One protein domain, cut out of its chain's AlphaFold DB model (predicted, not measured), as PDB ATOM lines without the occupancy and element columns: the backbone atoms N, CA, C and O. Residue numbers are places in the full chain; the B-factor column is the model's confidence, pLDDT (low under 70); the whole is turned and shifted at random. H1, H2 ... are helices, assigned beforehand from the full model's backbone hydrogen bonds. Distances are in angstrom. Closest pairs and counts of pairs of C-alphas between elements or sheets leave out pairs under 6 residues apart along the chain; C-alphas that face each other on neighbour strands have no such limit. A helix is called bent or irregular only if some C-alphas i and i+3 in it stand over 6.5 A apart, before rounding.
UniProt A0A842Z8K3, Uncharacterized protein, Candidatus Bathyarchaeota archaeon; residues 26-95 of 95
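Overview. This is residues 26 to 95 of the 95 residues of an uncharacterized protein of Candidatus Bathyarchaeota archaeon (UniProt A0A842Z8K3). Two long helices, H1 and H3, run opposite ways with few contacts as a loose frame; short H2 lies at one end, and H4 stands steeply to H1's first residues at the other. The printed part has 70 residues with four named helices, H1 to H4 in order, all helix. It is only just loose, close to compact, with a radius of gyration of the C-alphas of 13.4 A and spans of 40 by 20 by 17 A.

Arrangement. Start at H1, residues 26 to 42, with a kink of 28 degrees near residue 33; it is only just irregular, C-alphas 34 and 37 being 6.6 A apart. Next comes H2, residues 48 to 51, close to H1 but not clearly touching; the closest C-alphas, Ala 42 and Leu 48, are 6.8 A apart. H3, residues 56 to 72, is close to H1 but not clearly touching, closest at C-alphas Gln 40 and His 66, 7.8 A, at a shallow tilt of 29 degrees. In H4, residues 82 to 93, residues 85 to 89 alone touch H1, closest at C-alphas Cys 29 and Leu 89, 6.3 A, at a steep tilt of 63 degrees. Each O i to N i+4 pair is within hydrogen-bond range in H3 and H4, 11 of 13 in H1; H2 is too short for one.

Along the chain. Find C-alpha 26 at (246.114, 272.084, 331.364), where H1 begins its 23.3 A. H3 spans 24.2 A; H4 ends at C-alpha 93, (253.133, 277.568, 325.662).

Size, cuts and confidence. The printed part has no cut and no long link. Confidence is under 70 at residues 72 to 81, 84 and 95.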
ATOM      1  N   ALA A  26     246.900 273.315 331.424       84.50
ATOM      2  CA  ALA A  26     246.114 272.084 331.364       84.50
ATOM      3  C   ALA A  26     244.613 272.364 331.515       84.50
ATOM      4  O   ALA A  26     243.792 271.811 330.783       84.50
ATOM      5  N   ALA A  27     244.239 273.282 332.402       87.94
ATOM      6  CA  ALA A  27     242.873 273.735 332.585       87.94
ATOM      7  C   ALA A  27     242.350 274.459 331.335       87.94
ATOM      8  O   ALA A  27     241.179 274.297 330.983       87.94
ATOM      9  N   TRP A  28     243.197 275.237 330.651       86.12
ATOM     10  CA  TRP A  28     242.859 275.820 329.352       86.12
ATOM     11  C   TRP A  28     242.625 274.729 328.297       86.12
ATOM     12  O   TRP A  28     241.553 274.716 327.691       86.12
ATOM     13  N   CYS A  29     243.537 273.762 328.153       82.81
ATOM     14  CA  CYS A  29     243.392 272.660 327.194       82.81
ATOM     15  C   CYS A  29     242.120 271.846 327.443       82.81
ATOM     16  O   CYS A  29     241.327 271.640 326.526       82.81
ATOM     17  N   ASN A  30     241.856 271.472 328.697       87.00
ATOM     18  CA  ASN A  30     240.635 270.764 329.075       87.00
ATOM     19  C   ASN A  30     239.376 271.582 328.734       87.00
ATOM     20  O   ASN A  30     238.365 271.046 328.289       87.00
ATOM     21  N   SER A  31     239.425 272.904 328.902       88.19
ATOM     22  CA  SER A  31     238.323 273.786 328.510       88.19
ATOM     23  C   SER A  31     238.074 273.744 327.000       88.19
ATOM     24  O   SER A  31     236.922 273.646 326.584       88.19
ATOM     25  N   ILE A  32     239.131 273.802 326.186       84.69
ATOM     26  CA  ILE A  32     239.053 273.734 324.719       84.69
ATOM     27  C   ILE A  32     238.489 272.382 324.268       84.69
ATOM     28  O   ILE A  32     237.549 272.353 323.469       84.69
ATOM     29  N   GLN A  33     238.986 271.285 324.849       83.38
ATOM     30  CA  GLN A  33     238.533 269.918 324.570       83.38
ATOM     31  C   GLN A  33     237.051 269.693 324.888       83.38
ATOM     32  O   GLN A  33     236.375 268.933 324.203       83.38
ATOM     33  N   ASN A  34     236.514 270.380 325.898       88.38
ATOM     34  CA  ASN A  34     235.110 270.239 326.286       88.38
ATOM     35  C   ASN A  34     234.160 271.216 325.577       88.38
ATOM     36  O   ASN A  34     232.946 271.082 325.719       88.38
ATOM     37  N   THR A  35     234.670 272.213 324.843       86.56
ATOM     38  CA  THR A  35     233.830 273.284 324.271       86.56
ATOM     39  C   THR A  35     234.032 273.469 322.771       86.56
ATOM     40  O   THR A  35     233.106 273.228 321.997       86.56
ATOM     41  N   LEU A  36     235.230 273.863 322.335       82.38
ATOM     42  CA  LEU A  36     235.502 274.174 320.931       82.38
ATOM     43  C   LEU A  36     235.671 272.918 320.079       82.38
ATOM     44  O   LEU A  36     235.121 272.861 318.982       82.38
ATOM     45  N   VAL A  37     236.374 271.906 320.588       80.00
ATOM     46  CA  VAL A  37     236.588 270.650 319.857       80.00
ATOM     47  C   VAL A  37     235.261 269.947 319.521       80.00
ATOM     48  O   VAL A  37     235.041 269.626 318.351       80.00
ATOM     49  N   PRO A  38     234.316 269.752 320.466       82.19
ATOM     50  CA  PRO A  38     233.038 269.120 320.160       82.19
ATOM     51  C   PRO A  38     232.208 269.940 319.174       82.19
ATOM     52  O   PRO A  38     231.542 269.362 318.318       82.19
ATOM     53  N   LEU A  39     232.273 271.274 319.258       81.81
ATOM     54  CA  LEU A  39     231.599 272.168 318.318       81.81
ATOM     55  C   LEU A  39     232.145 272.006 316.893       81.81
ATOM     56  O   LEU A  39     231.359 271.921 315.953       81.81
ATOM     57  N   GLN A  40     233.469 271.934 316.731       78.88
ATOM     58  CA  GLN A  40     234.105 271.693 315.433       78.88
ATOM     59  C   GLN A  40     233.701 270.330 314.865       78.88
ATOM     60  O   GLN A  40     233.268 270.242 313.722       78.88
ATOM     61  N   LEU A  41     233.751 269.276 315.684       79.62
ATOM     62  CA  LEU A  41     233.371 267.924 315.264       79.62
ATOM     63  C   LEU A  41     231.871 267.778 314.967       79.62
ATOM     64  O   LEU A  41     231.480 266.917 314.180       79.62
ATOM     65  N   ALA A  42     231.014 268.590 315.592       83.12
ATOM     66  CA  ALA A  42     229.575 268.565 315.344       83.12
ATOM     67  C   ALA A  42     229.221 268.998 313.914       83.12
ATOM     68  O   ALA A  42     228.199 268.555 313.396       83.12
ATOM     69  N   GLN A  43     230.065 269.808 313.263       79.62
ATOM     70  CA  GLN A  43     229.865 270.251 311.877       79.62
ATOM     71  C   GLN A  43     229.854 269.073 310.890       79.62
ATOM     72  O   GLN A  43     229.119 269.092 309.903       79.62
ATOM     73  N   ASP A  44     230.605 268.013 311.199       81.62
ATOM     74  CA  ASP A  44     230.699 266.801 310.384       81.62
ATOM     75  C   ASP A  44     229.650 265.737 310.750       81.62
ATOM     76  O   ASP A  44     229.654 264.633 310.202       81.62
ATOM     77  N   ARG A  45     228.729 266.047 311.674       83.94
ATOM     78  CA  ARG A  45     227.714 265.114 312.182       83.94
ATOM     79  C   ARG A  45     226.295 265.634 311.971       83.94
ATOM     80  O   ARG A  45     226.045 266.821 311.772       83.94
ATOM     81  N   PHE A  46     225.330 264.717 312.010       83.62
ATOM     82  CA  PHE A  46     223.911 265.072 311.992       83.62
ATOM     83  C   PHE A  46     223.547 265.884 313.256       83.62
ATOM     84  O   PHE A  46     223.980 265.499 314.343       83.62
ATOM     85  N   PRO A  47     222.750 266.970 313.153       83.69
ATOM     86  CA  PRO A  47     222.031 267.450 311.964       83.69
ATOM     87  C   PRO A  47     222.749 268.549 311.165       83.69
ATOM     88  O   PRO A  47     222.194 269.013 310.174       83.69
ATOM     89  N   LEU A  48     223.952 268.980 311.557       82.75
ATOM     90  CA  LEU A  48     224.651 270.096 310.902       82.75
ATOM     91  C   LEU A  48     225.233 269.713 309.541       82.75
ATOM     92  O   LEU A  48     225.210 270.518 308.610       82.75
ATOM     93  N   TRP A  49     225.682 268.466 309.395       83.50
ATOM     94  CA  TRP A  49     226.273 267.987 308.150       83.50
ATOM     95  C   TRP A  49     225.336 268.138 306.936       83.50
ATOM     96  O   TRP A  49     225.773 268.706 305.938       83.50
ATOM     97  N   PRO A  50     224.043 267.739 306.979       86.75
ATOM     98  CA  PRO A  50     223.126 268.002 305.869       86.75
ATOM     99  C   PRO A  50     222.903 269.492 305.583       86.75
ATOM    100  O   PRO A  50     222.702 269.863 304.427       86.75
ATOM    101  N   MET A  51     222.955 270.358 306.603       85.56
ATOM    102  CA  MET A  51     222.643 271.785 306.451       85.56
ATOM    103  C   MET A  51     223.612 272.510 305.514       85.56
ATOM    104  O   MET A  51     223.204 273.441 304.824       85.56
ATOM    105  N   ARG A  52     224.857 272.028 305.388       81.50
ATOM    106  CA  ARG A  52     225.844 272.569 304.434       81.50
ATOM    107  C   ARG A  52     225.413 272.457 302.964       81.50
ATOM    108  O   ARG A  52     226.017 273.084 302.102       81.50
ATOM    109  N   HIS A  53     224.415 271.626 302.669       83.56
ATOM    110  CA  HIS A  53     223.883 271.418 301.322       83.56
ATOM    111  C   HIS A  53     222.560 272.153 301.076       83.56
ATOM    112  O   HIS A  53     222.106 272.198 299.937       83.56
ATOM    113  N   ILE A  54     221.942 272.710 302.122       86.62
ATOM    114  CA  ILE A  54     220.631 273.365 302.032       86.62
ATOM    115  C   ILE A  54     220.788 274.826 301.609       86.62
ATOM    116  O   ILE A  54     219.998 275.318 300.808       86.62
ATOM    117  N   GLU A  55     221.797 275.521 302.136       84.06
ATOM    118  CA  GLU A  55     221.911 276.969 301.981       84.06
ATOM    119  C   GLU A  55     223.393 277.415 301.844       84.06
ATOM    120  O   GLU A  55     224.259 276.911 302.572       84.06
ATOM    121  N   PRO A  56     223.726 278.315 300.889       86.06
ATOM    122  CA  PRO A  56     225.111 278.703 300.590       86.06
ATOM    123  C   PRO A  56     225.888 279.360 301.738       86.06
ATOM    124  O   PRO A  56     227.087 279.111 301.874       86.06
ATOM    125  N   PHE A  57     225.251 280.190 302.566       85.75
ATOM    126  CA  PHE A  57     225.890 280.816 303.723       85.75
ATOM    127  C   PHE A  57     226.333 279.770 304.748       85.75
ATOM    128  O   PHE A  57     227.447 279.850 305.259       85.75
ATOM    129  N   THR A  58     225.529 278.739 304.986       82.69
ATOM    130  CA  THR A  58     225.867 277.629 305.886       82.69
ATOM    131  C   THR A  58     227.097 276.868 305.393       82.69
ATOM    132  O   THR A  58     227.992 276.539 306.175       82.69
ATOM    133  N   ARG A  59     227.195 276.644 304.077       83.88
ATOM    134  CA  ARG A  59     228.393 276.072 303.456       83.88
ATOM    135  C   ARG A  59     229.625 276.953 303.674       83.88
ATOM    136  O   ARG A  59     230.648 276.452 304.135       83.88
ATOM    137  N   LEU A  60     229.519 278.247 303.364       87.12
ATOM    138  CA  LEU A  60     230.618 279.203 303.519       87.12
ATOM    139  C   LEU A  60     231.076 279.299 304.979       87.12
ATOM    140  O   LEU A  60     232.274 279.303 305.252       87.12
ATOM    141  N   PHE A  61     230.130 279.340 305.917       84.44
ATOM    142  CA  PHE A  61     230.406 279.351 307.346       84.44
ATOM    143  C   PHE A  61     231.254 278.141 307.749       84.44
ATOM    144  O   PHE A  61     232.310 278.313 308.359       84.44
ATOM    145  N   PHE A  62     230.859 276.929 307.350       82.75
ATOM    146  CA  PHE A  62     231.639 275.729 307.649       82.75
ATOM    147  C   PHE A  62     233.029 275.760 307.005       82.75
ATOM    148  O   PHE A  62     234.013 275.524 307.703       82.75
ATOM    149  N   GLU A  63     233.144 276.138 305.730       84.94
ATOM    150  CA  GLU A  63     234.437 276.242 305.034       84.94
ATOM    151  C   GLU A  63     235.393 277.233 305.728       84.94
ATOM    152  O   GLU A  63     236.551 276.900 305.995       84.94
ATOM    153  N   VAL A  64     234.903 278.420 306.103       84.44
ATOM    154  CA  VAL A  64     235.695 279.432 306.820       84.44
ATOM    155  C   VAL A  64     236.081 278.942 308.213       84.44
ATOM    156  O   VAL A  64     237.246 279.052 308.595       84.44
ATOM    157  N   THR A  65     235.147 278.363 308.973       79.31
ATOM    158  CA  THR A  65     235.468 277.845 310.312       79.31
ATOM    159  C   THR A  65     236.471 276.698 310.260       79.31
ATOM    160  O   THR A  65     237.360 276.638 311.110       79.31
ATOM    161  N   HIS A  66     236.405 275.837 309.243       77.50
ATOM    162  CA  HIS A  66     237.362 274.758 309.040       77.50
ATOM    163  C   HIS A  66     238.751 275.304 308.685       77.50
ATOM    164  O   HIS A  66     239.751 274.871 309.258       77.50
ATOM    165  N   LEU A  67     238.826 276.312 307.808       79.12
ATOM    166  CA  LEU A  67     240.082 276.984 307.470       79.12
ATOM    167  C   LEU A  67     240.715 277.661 308.692       79.12
ATOM    168  O   LEU A  67     241.891 277.436 308.972       79.12
ATOM    169  N   ILE A  68     239.936 278.446 309.442       76.81
ATOM    170  CA  ILE A  68     240.394 279.103 310.675       76.81
ATOM    171  C   ILE A  68     240.887 278.057 311.669       76.81
ATOM    172  O   ILE A  68     241.961 278.213 312.240       76.81
ATOM    173  N   SER A  69     240.147 276.961 311.833       71.94
ATOM    174  CA  SER A  69     240.544 275.863 312.711       71.94
ATOM    175  C   SER A  69     241.883 275.261 312.279       71.94
ATOM    176  O   SER A  69     242.776 275.107 313.098       71.94
ATOM    177  N   ARG A  70     242.086 274.993 310.988       71.81
ATOM    178  CA  ARG A  70     243.367 274.470 310.486       71.81
ATOM    179  C   ARG A  70     244.544 275.424 310.696       71.81
ATOM    180  O   ARG A  70     245.669 274.961 310.848       71.81
ATOM    181  N   VAL A  71     244.306 276.734 310.656       72.19
ATOM    182  CA  VAL A  71     245.350 277.744 310.881       72.19
ATOM    183  C   VAL A  71     245.657 277.897 312.369       72.19
ATOM    184  O   VAL A  71     246.826 277.929 312.734       72.19
ATOM    185  N   LEU A  72     244.625 277.971 313.212       67.44
ATOM    186  CA  LEU A  72     244.774 278.143 314.658       67.44
ATOM    187  C   LEU A  72     245.316 276.892 315.354       67.44
ATOM    188  O   LEU A  72     245.997 277.016 316.363       67.44
ATOM    189  N   TRP A  73     245.014 275.708 314.823       66.38
ATOM    190  CA  TRP A  73     245.365 274.416 315.415       66.38
ATOM    191  C   TRP A  73     246.371 273.642 314.549       66.38
ATOM    192  O   TRP A  73     246.282 272.415 314.475       66.38
ATOM    193  N   ARG A  74     247.281 274.339 313.840       56.59
ATOM    194  CA  ARG A  74     248.344 273.689 313.044       56.59
ATOM    195  C   ARG A  74     248.995 272.579 313.877       56.59
ATOM    196  O   ARG A  74     249.357 272.804 315.021       56.59
ATOM    197  N   ASP A  75     249.086 271.392 313.285       51.16
ATOM    198  CA  ASP A  75     249.717 270.183 313.838       51.16
ATOM    199  C   ASP A  75     248.952 269.397 314.920       51.16
ATOM    200  O   ASP A  75     249.399 268.322 315.322       51.16
ATOM    201  N   VAL A  76     247.731 269.798 315.296       52.19
ATOM    202  CA  VAL A  76     246.843 268.939 316.101       52.19
ATOM    203  C   VAL A  76     246.144 267.932 315.168       52.19
ATOM    204  O   VAL A  76     244.976 268.069 314.813       52.19
ATOM    205  N   GLY A  77     246.897 266.927 314.702       48.72
ATOM    206  CA  GLY A  77     246.480 265.919 313.708       48.72
ATOM    207  C   GLY A  77     245.307 265.013 314.111       48.72
ATOM    208  O   GLY A  77     244.827 264.220 313.304       48.72
ATOM    209  N   ALA A  78     244.801 265.149 315.331       53.78
ATOM    210  CA  ALA A  78     243.563 264.544 315.784       53.78
ATOM    211  C   ALA A  78     242.872 265.545 316.706       53.78
ATOM    212  O   ALA A  78     243.504 266.072 317.603       53.78
ATOM    213  N   TYR A  79     241.580 265.810 316.536       57.78
ATOM    214  CA  TYR A  79     240.860 266.715 317.443       57.78
ATOM    215  C   TYR A  79     240.771 266.171 318.880       57.78
ATOM    216  O   TYR A  79     240.503 266.916 319.814       57.78
ATOM    217  N   THR A  80     241.002 264.872 319.068       60.72
ATOM    218  CA  THR A  80     240.777 264.158 320.326       60.72
ATOM    219  C   THR A  80     241.866 263.119 320.558       60.72
ATOM    220  O   THR A  80     242.193 262.367 319.639       60.72
ATOM    221  N   GLY A  81     242.358 263.014 321.792       67.50
ATOM    222  CA  GLY A  81     243.299 261.979 322.221       67.50
ATOM    223  C   GLY A  81     244.593 262.543 322.823       67.50
ATOM    224  O   GLY A  81     244.850 263.739 322.729       67.50
ATOM    225  N   PRO A  82     245.448 261.690 323.416       71.06
ATOM    226  CA  PRO A  82     246.607 262.146 324.192       71.06
ATOM    227  C   PRO A  82     247.643 262.945 323.388       71.06
ATOM    228  O   PRO A  82     248.339 263.791 323.944       71.06
ATOM    229  N   GLU A  83     247.773 262.676 322.088       70.62
ATOM    230  CA  GLU A  83     248.659 263.424 321.184       70.62
ATOM    231  C   GLU A  83     248.091 264.808 320.855       70.62
ATOM    232  O   GLU A  83     248.832 265.790 320.842       70.62
ATOM    233  N   ALA A  84     246.769 264.897 320.686       69.75
ATOM    234  CA  ALA A  84     246.055 266.150 320.482       69.75
ATOM    235  C   ALA A  84     246.207 267.087 321.683       69.75
ATOM    236  O   ALA A  84     246.506 268.269 321.531       69.75
ATOM    237  N   ASP A  85     246.057 266.534 322.888       71.81
ATOM    238  CA  ASP A  85     246.175 267.284 324.138       71.81
ATOM    239  C   ASP A  85     247.589 267.846 324.325       71.81
ATOM    240  O   ASP A  85     247.756 268.987 324.753       71.81
ATOM    241  N   ARG A  86     248.619 267.075 323.947       74.94
ATOM    242  CA  ARG A  86     250.015 267.538 323.969       74.94
ATOM    243  C   ARG A  86     250.269 268.647 322.952       74.94
ATOM    244  O   ARG A  86     250.900 269.636 323.312       74.94
ATOM    245  N   ALA A  87     249.765 268.508 321.728       72.19
ATOM    246  CA  ALA A  87     249.918 269.529 320.693       72.19
ATOM    247  C   ALA A  87     249.201 270.841 321.075       72.19
ATOM    248  O   ALA A  87     249.755 271.927 320.901       72.19
ATOM    249  N   LEU A  88     248.012 270.757 321.688       72.44
ATOM    250  CA  LEU A  88     247.292 271.922 322.220       72.44
ATOM    251  C   LEU A  88     248.053 272.607 323.362       72.44
ATOM    252  O   LEU A  88     248.151 273.834 323.380       72.44
ATOM    253  N   LEU A  89     248.620 271.828 324.289       75.38
ATOM    254  CA  LEU A  89     249.464 272.352 325.366       75.38
ATOM    255  C   LEU A  89     250.690 273.083 324.814       75.38
ATOM    256  O   LEU A  89     250.986 274.189 325.257       75.38
ATOM    257  N   GLN A  90     251.378 272.493 323.834       76.06
ATOM    258  CA  GLN A  90     252.533 273.117 323.181       76.06
ATOM    259  C   GLN A  90     252.147 274.430 322.494       76.06
ATOM    260  O   GLN A  90     252.771 275.455 322.744       76.06
ATOM    261  N   THR A  91     251.038 274.434 321.752       72.00
ATOM    262  CA  THR A  91     250.509 275.635 321.084       72.00
ATOM    263  C   THR A  91     250.183 276.765 322.070       72.00
ATOM    264  O   THR A  91     250.289 277.938 321.720       72.00
ATOM    265  N   TYR A  92     249.754 276.447 323.299       72.12
ATOM    266  CA  TYR A  92     249.520 277.454 324.341       72.12
ATOM    267  C   TYR A  92     250.823 278.015 324.917       72.12
ATOM    268  O   TYR A  92     250.894 279.201 325.207       72.12
ATOM    269  N   LEU A  93     251.838 277.167 325.100       73.94
ATOM    270  CA  LEU A  93     253.133 277.568 325.662       73.94
ATOM    271  C   LEU A  93     253.969 278.427 324.704       73.94
ATOM    272  O   LEU A  93     254.855 279.144 325.157       73.94
ATOM    273  N   GLU A  94     253.710 278.333 323.401       70.94
ATOM    274  CA  GLU A  94     254.398 279.100 322.355       70.94
ATOM    275  C   GLU A  94     253.771 280.482 322.076       70.94
ATOM    276  O   GLU A  94     254.356 281.265 321.327       70.94
ATOM    277  N   GLN A  95     252.598 280.781 322.654       63.94
ATOM    278  CA  GLN A  95     251.902 282.079 322.553       63.94
ATOM    279  C   GLN A  95     252.382 283.078 323.607       63.94
ATOM    280  O   GLN A  95     252.450 284.277 323.254       63.94
TER     281      GLN A  95